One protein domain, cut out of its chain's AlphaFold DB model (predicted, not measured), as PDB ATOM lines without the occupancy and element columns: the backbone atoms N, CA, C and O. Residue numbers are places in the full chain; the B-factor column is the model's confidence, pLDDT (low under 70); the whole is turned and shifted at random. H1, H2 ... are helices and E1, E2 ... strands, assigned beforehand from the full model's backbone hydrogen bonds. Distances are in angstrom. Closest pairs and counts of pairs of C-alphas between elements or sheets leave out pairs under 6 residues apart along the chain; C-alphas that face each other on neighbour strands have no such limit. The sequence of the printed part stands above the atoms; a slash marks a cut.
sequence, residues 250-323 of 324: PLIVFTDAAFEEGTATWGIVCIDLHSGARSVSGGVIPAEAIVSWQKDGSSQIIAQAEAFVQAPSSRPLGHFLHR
ATOM      1  N   PRO A 250     160.846 125.779 144.232       83.75
ATOM      2  CA  PRO A 250     159.931 126.904 144.152       83.75
ATOM      3  C   PRO A 250     160.287 127.824 142.981       83.75
ATOM      4  O   PRO A 250     161.459 128.009 142.650       83.75
ATOM      5  N   LEU A 251     159.267 128.479 142.428       84.94
ATOM      6  CA  LEU A 251     159.449 129.692 141.641       84.94
ATOM      7  C   LEU A 251     159.744 130.849 142.604       84.94
ATOM      8  O   LEU A 251     158.914 131.183 143.454       84.94
ATOM      9  N   ILE A 252     160.916 131.466 142.476       90.31
ATOM     10  CA  ILE A 252     161.267 132.664 143.243       90.31
ATOM     11  C   ILE A 252     160.860 133.884 142.424       90.31
ATOM     12  O   ILE A 252     161.341 134.070 141.308       90.31
ATOM     13  N   VAL A 253     159.992 134.723 142.987       88.69
ATOM     14  CA  VAL A 253     159.543 135.972 142.364       88.69
ATOM     15  C   VAL A 253     159.948 137.141 143.252       88.69
ATOM     16  O   VAL A 253     159.499 137.237 144.395       88.69
ATOM     17  N   PHE A 254     160.776 138.033 142.719       90.75
ATOM     18  CA  PHE A 254     161.047 139.342 143.301       90.75
ATOM     19  C   PHE A 254     160.195 140.373 142.579       90.75
ATOM     20  O   PHE A 254     160.136 140.379 141.351       90.75
ATOM     21  N   THR A 255     159.541 141.238 143.339       90.25
ATOM     22  CA  THR A 255     158.742 142.340 142.810       90.25
ATOM     23  C   THR A 255     159.206 143.621 143.463       90.25
ATOM     24  O   THR A 255     159.399 143.627 144.679       90.25
ATOM     25  N   ASP A 256     159.318 144.683 142.684       92.00
ATOM     26  CA  ASP A 256     159.599 146.019 143.195       92.00
ATOM     27  C   ASP A 256     158.764 147.055 142.438       92.00
ATOM     28  O   ASP A 256     158.311 146.804 141.312       92.00
ATOM     29  N   ALA A 257     158.530 148.200 143.068       92.25
ATOM     30  CA  ALA A 257     157.832 149.317 142.461       92.25
ATOM     31  C   ALA A 257     158.423 150.646 142.931       92.25
ATOM     32  O   ALA A 257     158.696 150.836 144.113       92.25
ATOM     33  N   ALA A 258     158.550 151.588 142.001       93.12
ATOM     34  CA  ALA A 258     159.066 152.923 142.274       93.12
ATOM     35  C   ALA A 258     158.023 153.985 141.919       93.12
ATOM     36  O   ALA A 258     157.200 153.784 141.022       93.12
ATOM     37  N   PHE A 259     158.061 155.118 142.619       92.88
ATOM     38  CA  PHE A 259     157.235 156.283 142.314       92.88
ATOM     39  C   PHE A 259     158.076 157.556 142.375       92.88
ATOM     40  O   PHE A 259     158.456 158.006 143.455       92.88
ATOM     41  N   GLU A 260     158.347 158.132 141.208       90.00
ATOM     42  CA  GLU A 260     159.225 159.289 141.039       90.00
ATOM     43  C   GLU A 260     158.576 160.275 140.066       90.00
ATOM     44  O   GLU A 260     158.031 159.877 139.039       90.00
ATOM     45  N   GLU A 261     158.580 161.563 140.420       87.38
ATOM     46  CA  GLU A 261     158.087 162.657 139.563       87.38
ATOM     47  C   GLU A 261     156.678 162.425 138.970       87.38
ATOM     48  O   GLU A 261     156.383 162.783 137.833       87.38
ATOM     49  N   GLY A 262     155.776 161.803 139.739       86.56
ATOM     50  CA  GLY A 262     154.407 161.522 139.292       86.56
ATOM     51  C   GLY A 262     154.256 160.267 138.426       86.56
ATOM     52  O   GLY A 262     153.137 159.924 138.049       86.56
ATOM     53  N   THR A 263     155.345 159.542 138.164       90.19
ATOM     54  CA  THR A 263     155.349 158.292 137.399       90.19
ATOM     55  C   THR A 263     155.581 157.105 138.324       90.19
ATOM     56  O   THR A 263     156.557 157.064 139.068       90.19
ATOM     57  N   ALA A 264     154.691 156.111 138.269       93.56
ATOM     58  CA  ALA A 264     154.875 154.846 138.972       93.56
ATOM     59  C   ALA A 264     155.360 153.761 138.005       93.56
ATOM     60  O   ALA A 264     154.774 153.561 136.937       93.56
ATOM     61  N   THR A 265     156.403 153.033 138.385       93.56
ATOM     62  CA  THR A 265     156.961 151.914 137.616       93.56
ATOM     63  C   THR A 265     156.971 150.640 138.449       93.56
ATOM     64  O   THR A 265     156.853 150.674 139.674       93.56
ATOM     65  N   TRP A 266     157.072 149.499 137.776       93.19
ATOM     66  CA  TRP A 266     157.147 148.190 138.409       93.19
ATOM     67  C   TRP A 266     158.200 147.310 137.741       93.19
ATOM     68  O   TRP A 266     158.444 147.420 136.536       93.19
ATOM     69  N   GLY A 267     158.771 146.401 138.525       92.00
ATOM     70  CA  GLY A 267     159.708 145.379 138.080       92.00
ATOM     71  C   GLY A 267     159.384 144.020 138.695       92.00
ATOM     72  O   GLY A 267     158.938 143.925 139.838       92.00
ATOM     73  N   ILE A 268     159.601 142.959 137.921       92.00
ATOM     74  CA  ILE A 268     159.489 141.567 138.352       92.00
ATOM     75  C   ILE A 268     160.717 140.799 137.870       92.00
ATOM     76  O   ILE A 268     161.054 140.833 136.686       92.00
ATOM     77  N   VAL A 269     161.336 140.048 138.778       92.31
ATOM     78  CA  VAL A 269     162.342 139.031 138.462       92.31
ATOM     79  C   VAL A 269     161.796 137.673 138.876       92.31
ATOM     80  O   VAL A 269     161.504 137.458 140.051       92.31
ATOM     81  N   CYS A 270     161.691 136.749 137.926       90.75
ATOM     82  CA  CYS A 270     161.298 135.366 138.182       90.75
ATOM     83  C   CYS A 270     162.493 134.439 137.972       90.75
ATOM     84  O   CYS A 270     163.190 134.532 136.959       90.75
ATOM     85  N   ILE A 271     162.703 133.528 138.916       91.44
ATOM     86  CA  ILE A 271     163.710 132.473 138.854       91.44
ATOM     87  C   ILE A 271     162.989 131.150 139.082       91.44
ATOM     88  O   ILE A 271     162.556 130.849 140.196       91.44
ATOM     89  N   ASP A 272     162.857 130.372 138.017       89.50
ATOM     90  CA  ASP A 272     162.333 129.017 138.073       89.50
ATOM     91  C   ASP A 272     163.480 128.062 138.415       89.50
ATOM     92  O   ASP A 272     164.363 127.799 137.599       89.50
ATOM     93  N   LEU A 273     163.487 127.556 139.650       86.38
ATOM     94  CA  LEU A 273     164.513 126.620 140.108       86.38
ATOM     95  C   LEU A 273     164.344 125.205 139.541       86.38
ATOM     96  O   LEU A 273     165.266 124.402 139.665       86.38
ATOM     97  N   HIS A 274     163.192 124.887 138.944       85.31
ATOM     98  CA  HIS A 274     162.962 123.595 138.311       85.31
ATOM     99  C   HIS A 274     163.605 123.535 136.921       85.31
ATOM    100  O   HIS A 274     164.355 122.607 136.634       85.31
ATOM    101  N   SER A 275     163.345 124.539 136.077       88.06
ATOM    102  CA  SER A 275     163.901 124.611 134.714       88.06
ATOM    103  C   SER A 275     165.242 125.348 134.626       88.06
ATOM    104  O   SER A 275     165.951 125.231 133.629       88.06
ATOM    105  N   GLY A 276     165.587 126.140 135.645       87.31
ATOM    106  CA  GLY A 276     166.707 127.082 135.618       87.31
ATOM    107  C   GLY A 276     166.406 128.383 134.864       87.31
ATOM    108  O   GLY A 276     167.280 129.252 134.787       87.31
ATOM    109  N   ALA A 277     165.196 128.540 134.313       88.88
ATOM    110  CA  ALA A 277     164.805 129.723 133.559       88.88
ATOM    111  C   ALA A 277     164.768 130.975 134.447       88.88
ATOM    112  O   ALA A 277     164.354 130.950 135.609       88.88
ATOM    113  N   ARG A 278     165.193 132.102 133.872       92.50
ATOM    114  CA  ARG A 278     165.183 133.413 134.525       92.50
ATOM    115  C   ARG A 278     164.557 134.423 133.588       92.50
ATOM    116  O   ARG A 278     164.899 134.456 132.409       92.50
ATOM    117  N   SER A 279     163.675 135.259 134.113       88.75
ATOM    118  CA  SER A 279     163.059 136.332 133.337       88.75
ATOM    119  C   SER A 279     162.984 137.609 134.146       88.75
ATOM    120  O   SER A 279     162.740 137.576 135.352       88.75
ATOM    121  N   VAL A 280     163.127 138.729 133.448       91.81
ATOM    122  CA  VAL A 280     162.943 140.066 134.001       91.81
ATOM    123  C   VAL A 280     161.896 140.774 133.160       91.81
ATOM    124  O   VAL A 280     161.971 140.758 131.932       91.81
ATOM    125  N   SER A 281     160.930 141.383 133.830       89.38
ATOM    126  CA  SER A 281     159.874 142.180 133.214       89.38
ATOM    127  C   SER A 281     159.701 143.463 134.005       89.38
ATOM    128  O   SER A 281     159.898 143.483 135.216       89.38
ATOM    129  N   GLY A 282     159.289 144.528 133.336       91.94
ATOM    130  CA  GLY A 282     158.971 145.784 133.993       91.94
ATOM    131  C   GLY A 282     158.067 146.638 133.129       91.94
ATOM    132  O   GLY A 282     157.812 146.321 131.963       91.94
ATOM    133  N   GLY A 283     157.568 147.720 133.705       91.19
ATOM    134  CA  GLY A 283     156.729 148.651 132.975       91.19
ATOM    135  C   GLY A 283     156.275 149.832 133.809       91.19
ATOM    136  O   GLY A 283     156.647 149.998 134.969       91.19
ATOM    137  N   VAL A 284     155.435 150.649 133.185       92.94
ATOM    138  CA  VAL A 284     154.817 151.818 133.806       92.94
ATOM    139  C   VAL A 284     153.413 151.438 134.269       92.94
ATOM    140  O   VAL A 284     152.685 150.731 133.565       92.94
ATOM    141  N   ILE A 285     153.042 151.865 135.473       91.56
ATOM    142  CA  ILE A 285     151.678 151.723 135.978       91.56
ATOM    143  C   ILE A 285     150.800 152.780 135.285       91.56
ATOM    144  O   ILE A 285     151.206 153.939 135.215       91.56
ATOM    145  N   PRO A 286     149.606 152.417 134.779       91.75
ATOM    146  CA  PRO A 286     148.733 153.355 134.075       91.75
ATOM    147  C   PRO A 286     148.407 154.608 134.897       91.75
ATOM    148  O   PRO A 286     148.124 154.523 136.097       91.75
ATOM    149  N   ALA A 287     148.404 155.770 134.241       89.69
ATOM    150  CA  ALA A 287     148.181 157.061 134.889       89.69
ATOM    151  C   ALA A 287     146.806 157.144 135.570       89.69
ATOM    152  O   ALA A 287     146.665 157.777 136.614       89.69
ATOM    153  N   GLU A 288     145.796 156.449 135.042       89.94
ATOM    154  CA  GLU A 288     144.450 156.409 135.620       89.94
ATOM    155  C   GLU A 288     144.452 155.773 137.018       89.94
ATOM    156  O   GLU A 288     143.715 156.209 137.907       89.94
ATOM    157  N   ALA A 289     145.308 154.766 137.232       88.56
ATOM    158  CA  ALA A 289     145.479 154.134 138.537       88.56
ATOM    159  C   ALA A 289     146.159 155.092 139.525       88.56
ATOM    160  O   ALA A 289     145.677 155.247 140.647       88.56
ATOM    161  N   ILE A 290     147.210 155.792 139.079       90.19
ATOM    162  CA  ILE A 290     147.931 156.799 139.874       90.19
ATOM    163  C   ILE A 290     146.975 157.906 140.325       90.19
ATOM    164  O   ILE A 290     146.846 158.155 141.523       90.19
ATOM    165  N   VAL A 291     146.235 158.501 139.381       88.56
ATOM    166  CA  VAL A 291     145.237 159.543 139.670       88.56
ATOM    167  C   VAL A 291     144.219 159.036 140.685       88.56
ATOM    168  O   VAL A 291     143.883 159.749 141.626       88.56
ATOM    169  N   SER A 292     143.747 157.794 140.539       86.75
ATOM    170  CA  SER A 292     142.804 157.210 141.491       86.75
ATOM    171  C   SER A 292     143.388 157.035 142.892       86.75
ATOM    172  O   SER A 292     142.662 157.249 143.860       86.75
ATOM    173  N   TRP A 293     144.655 156.641 143.026       88.19
ATOM    174  CA  TRP A 293     145.302 156.443 144.329       88.19
ATOM    175  C   TRP A 293     145.666 157.755 145.027       88.19
ATOM    176  O   TRP A 293     145.777 157.784 146.251       88.19
ATOM    177  N   GLN A 294     145.811 158.842 144.269       87.56
ATOM    178  CA  GLN A 294     146.109 160.174 144.799       87.56
ATOM    179  C   GLN A 294     144.860 160.987 145.176       87.56
ATOM    180  O   GLN A 294     145.002 162.058 145.765       87.56
ATOM    181  N   LYS A 295     143.641 160.494 144.896       82.12
ATOM    182  CA  LYS A 295     142.376 161.206 145.185       82.12
ATOM    183  C   LYS A 295     142.234 161.656 146.641       82.12
ATOM    184  O   LYS A 295     141.663 162.711 146.887       82.12
ATOM    185  N   ASP A 296     142.803 160.902 147.578       68.88
ATOM    186  CA  ASP A 296     142.742 161.203 149.013       68.88
ATOM    187  C   ASP A 296     143.897 162.109 149.494       68.88
ATOM    188  O   ASP A 296     144.151 162.218 150.693       68.88
ATOM    189  N   GLY A 297     144.631 162.746 148.573       69.62
ATOM    190  CA  GLY A 297     145.719 163.682 148.884       69.62
ATOM    191  C   GLY A 297     147.058 163.021 149.231       69.62
ATOM    192  O   GLY A 297     147.952 163.680 149.759       69.62
ATOM    193  N   SER A 298     147.218 161.724 148.949       74.00
ATOM    194  CA  SER A 298     148.483 161.017 149.179       74.00
ATOM    195  C   SER A 298     149.516 161.392 148.116       74.00
ATOM    196  O   SER A 298     149.365 161.046 146.948       74.00
ATOM    197  N   SER A 299     150.593 162.065 148.523       76.31
ATOM    198  CA  SER A 299     151.714 162.403 147.635       76.31
ATOM    199  C   SER A 299     152.618 161.207 147.325       76.31
ATOM    200  O   SER A 299     153.330 161.229 146.330       76.31
ATOM    201  N   GLN A 300     152.583 160.163 148.156       82.31
ATOM    202  CA  GLN A 300     153.371 158.941 148.013       82.31
ATOM    203  C   GLN A 300     152.443 157.735 147.856       82.31
ATOM    204  O   GLN A 300     151.594 157.489 148.712       82.31
ATOM    205  N   ILE A 301     152.617 156.989 146.760       87.00
ATOM    206  CA  ILE A 301     151.762 155.847 146.380       87.00
ATOM    207  C   ILE A 301     152.542 154.530 146.216       87.00
ATOM    208  O   ILE A 301     152.067 153.597 145.568       87.00
ATOM    209  N   ILE A 302     153.746 154.441 146.794       87.88
ATOM    210  CA  ILE A 302     154.639 153.275 146.654       87.88
ATOM    211  C   ILE A 302     153.937 151.985 147.103       87.88
ATOM    212  O   ILE A 302     153.972 150.985 146.396       87.88
ATOM    213  N   ALA A 303     153.200 152.011 148.218       82.81
ATOM    214  CA  ALA A 303     152.497 150.829 148.718       82.81
ATOM    215  C   ALA A 303     151.405 150.316 147.754       82.81
ATOM    216  O   ALA A 303     151.179 149.111 147.639       82.81
ATOM    217  N   GLN A 304     150.711 151.224 147.064       86.31
ATOM    218  CA  GLN A 304     149.715 150.895 146.047       86.31
ATOM    219  C   GLN A 304     150.392 150.340 144.791       86.31
ATOM    220  O   GLN A 304     149.914 149.356 144.224       86.31
ATOM    221  N   ALA A 305     151.527 150.928 144.405       88.25
ATOM    222  CA  ALA A 305     152.338 150.460 143.291       88.25
ATOM    223  C   ALA A 305     152.868 149.035 143.545       88.25
ATOM    224  O   ALA A 305     152.648 148.159 142.713       88.25
ATOM    225  N   GLU A 306     153.437 148.752 144.722       86.00
ATOM    226  CA  GLU A 306     153.872 147.403 145.126       86.00
ATOM    227  C   GLU A 306     152.718 146.388 145.094       86.00
ATOM    228  O   GLU A 306     152.871 145.262 144.610       86.00
ATOM    229  N   ALA A 307     151.541 146.782 145.594       81.00
ATOM    230  CA  ALA A 307     150.356 145.928 145.591       81.00
ATOM    231  C   ALA A 307     149.857 145.626 144.167       81.00
ATOM    232  O   ALA A 307     149.396 144.513 143.903       81.00
ATOM    233  N   PHE A 308     149.976 146.584 143.243       83.94
ATOM    234  CA  PHE A 308     149.616 146.403 141.836       83.94
ATOM    235  C   PHE A 308     150.467 145.319 141.163       83.94
ATOM    236  O   PHE A 308     149.922 144.481 140.441       83.94
ATOM    237  N   VAL A 309     151.776 145.277 141.438       83.06
ATOM    238  CA  VAL A 309     152.690 144.272 140.858       83.06
ATOM    239  C   VAL A 309     152.329 142.850 141.294       83.06
ATOM    240  O   VAL A 309     152.430 141.909 140.512       83.06
ATOM    241  N   GLN A 310     151.873 142.692 142.539       75.50
ATOM    242  CA  GLN A 310     151.557 141.390 143.137       75.50
ATOM    243  C   GLN A 310     150.166 140.855 142.757       75.50
ATOM    244  O   GLN A 310     149.866 139.686 143.008       75.50
ATOM    245  N   ALA A 311     149.290 141.692 142.195       68.31
ATOM    246  CA  ALA A 311     147.924 141.296 141.872       68.31
ATOM    247  C   ALA A 311     147.896 140.305 140.687       68.31
ATOM    248  O   ALA A 311     148.359 140.645 139.607       68.31
ATOM    249  N   PRO A 312     147.281 139.110 140.802       56.97
ATOM    250  CA  PRO A 312     147.217 138.149 139.691       56.97
ATOM    251  C   PRO A 312     146.488 138.687 138.451       56.97
ATOM    252  O   PRO A 312     146.765 138.277 137.329       56.97
ATOM    253  N   SER A 313     145.542 139.608 138.662       51.97
ATOM    254  CA  SER A 313     144.795 140.295 137.607       51.97
ATOM    255  C   SER A 313     145.589 141.409 136.926       51.97
ATOM    256  O   SER A 313     145.132 141.944 135.915       51.97
ATOM    257  N   SER A 314     146.738 141.810 137.474       55.12
ATOM    258  CA  SER A 314     147.611 142.741 136.784       55.12
ATOM    259  C   SER A 314     148.360 141.975 135.684       55.12
ATOM    260  O   SER A 314     148.841 140.853 135.864       55.12
ATOM    261  N   ARG A 315     148.451 142.596 134.500       56.59
ATOM    262  CA  ARG A 315     149.216 142.080 133.348       56.59
ATOM    263  C   ARG A 315     150.638 141.570 133.691       56.59
ATOM    264  O   ARG A 315     151.038 140.597 133.055       56.59
ATOM    265  N   PRO A 316     151.381 142.157 134.654       57.47
ATOM    266  CA  PRO A 316     152.732 141.736 135.031       57.47
ATOM    267  C   PRO A 316     152.888 140.260 135.427       57.47
ATOM    268  O   PRO A 316     153.668 139.542 134.803       57.47
ATOM    269  N   LEU A 317     152.159 139.793 136.447       58.19
ATOM    270  CA  LEU A 317     152.347 138.448 137.007       58.19
ATOM    271  C   LEU A 317     151.460 137.407 136.308       58.19
ATOM    272  O   LEU A 317     151.888 136.270 136.096       58.19
ATOM    273  N   GLY A 318     150.256 137.806 135.881       56.62
ATOM    274  CA  GLY A 318     149.323 136.925 135.173       56.62
ATOM    275  C   GLY A 318     149.888 136.395 133.853       56.62
ATOM    276  O   GLY A 318     149.735 135.214 133.551       56.62
ATOM    277  N   HIS A 319     150.619 137.218 133.088       57.19
ATOM    278  CA  HIS A 319     151.239 136.758 131.842       57.19
ATOM    279  C   HIS A 319     152.287 135.657 132.088       57.19
ATOM    280  O   HIS A 319     152.446 134.764 131.256       57.19
ATOM    281  N   PHE A 320     153.001 135.710 133.210       57.09
ATOM    282  CA  PHE A 320     154.025 134.721 133.530       57.09
ATOM    283  C   PHE A 320     153.405 133.406 134.010       57.09
ATOM    284  O   PHE A 320     153.760 132.344 133.505       57.09
ATOM    285  N   LEU A 321     152.424 133.481 134.915       58.53
ATOM    286  CA  LEU A 321     151.749 132.302 135.471       58.53
ATOM    287  C   LEU A 321     150.938 131.516 134.429       58.53
ATOM    288  O   LEU A 321     150.765 130.318 134.593       58.53
ATOM    289  N   HIS A 322     150.461 132.164 133.360       54.38
ATOM    290  CA  HIS A 322     149.737 131.500 132.268       54.38
ATOM    291  C   HIS A 322     150.632 130.897 131.169       54.38
ATOM    292  O   HIS A 322     150.108 130.259 130.261       54.38
ATOM    293  N   ARG A 323     151.955 131.129 131.194       45.06
ATOM    294  CA  ARG A 323     152.904 130.557 130.214       45.06
ATOM    295  C   ARG A 323     153.557 129.245 130.676       45.06
ATOM    296  O   ARG A 323     154.333 128.689 129.900       45.06
TER     297      ARG A 323
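AT A GLANCE: This is residues 250 to 323 of the 324 residues of the protein "Hypothetical protein" of Symbiodinium pilosum (UniProt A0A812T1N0). Picture a long, narrow sheet of three antiparallel strands, with two short helices, H2 and H3, following each other over one face while the other face is bare. A third helix, H1, sits at one end of the sheet and only grazes it. The printed part has 74 residues, with three named strands and then three named helices, in the order E1 E2 E3 H1 H2 H3; the sheet runs E1, E2, E3, and the class is mixed, helices and strands. The whole is only just compact, close to loose, with a radius of gyration of the C-alphas of 13.6 A, and its outline is a rod of 45 by 20 by 16 A.

HOW THE PARTS SIT: Start with the sheet, a meander, each strand the antiparallel neighbour of the one before: E1, residues 251 to 260, E2, residues 263 to 272, and E3, residues 278 to 284. E1 and E2 form a hairpin at 167 degrees; look for N 254 and O 269, 2.8 A apart and within hydrogen-bond range. E2 and E3 form the next hairpin, at 168 degrees, with N 268 and O 281 at 2.8 A. Now find H2, residues 302 to 310, on the sheet at a height of 7.3 A. It lies over E1, and the closest C-alphas of the two are those of Ala 257 and Glu 306, 5.1 A apart. On the local plane it stands at 32 degrees to E1, only just slantwise to the strands. H3, residues 315 to 321, is on the same face at a height of 9.4 A, over E2 and, only just, with 3 of its C-alphas, over E3. It runs along the strands, at 2 degrees to E2 on the local plane; its closest C-alpha to E3 is that of Pro 316, 7.4 A from that of Ser 281. H2 and H3 touch only at the corner, and only just, with 3 pairs of C-alphas within 8 A, the closest being Val 309 and Pro 316 at 6.4 A. H1, residues 287 to 294, only grazes the sheet with residues 287 to 290. It is close to H2 but not clearly touching, with the C-alphas of Trp 293 and Gln 304 7.3 A apart, and it is apart from H3. In H1 and H2 every O i to N i+4 pair is within hydrogen-bond range; in H3, 2 of 3 are.

IN THESE COORDINATES: Find C-alpha 251 at (159.449, 129.692, 141.641); from there E1 runs 29.6 A to C-alpha 260 at (159.225, 159.289, 141.039). E2 runs back over 30.1 A, and E3 covers 21.1 A. H1 measures 10.6 A, H2 12.8 A and H3 10.3 A, ending at C-alpha 321, (151.749, 132.302, 135.471).

THE WHOLE: The C-alphas farthest apart, those of Ser 275 and Gly 297, are 45.4 A from each other. The printed part has no cut, and no link is long. Mean pLDDT of the printed part is 82.1; look for values under 70 at residues 296 to 297 and 311 to 323.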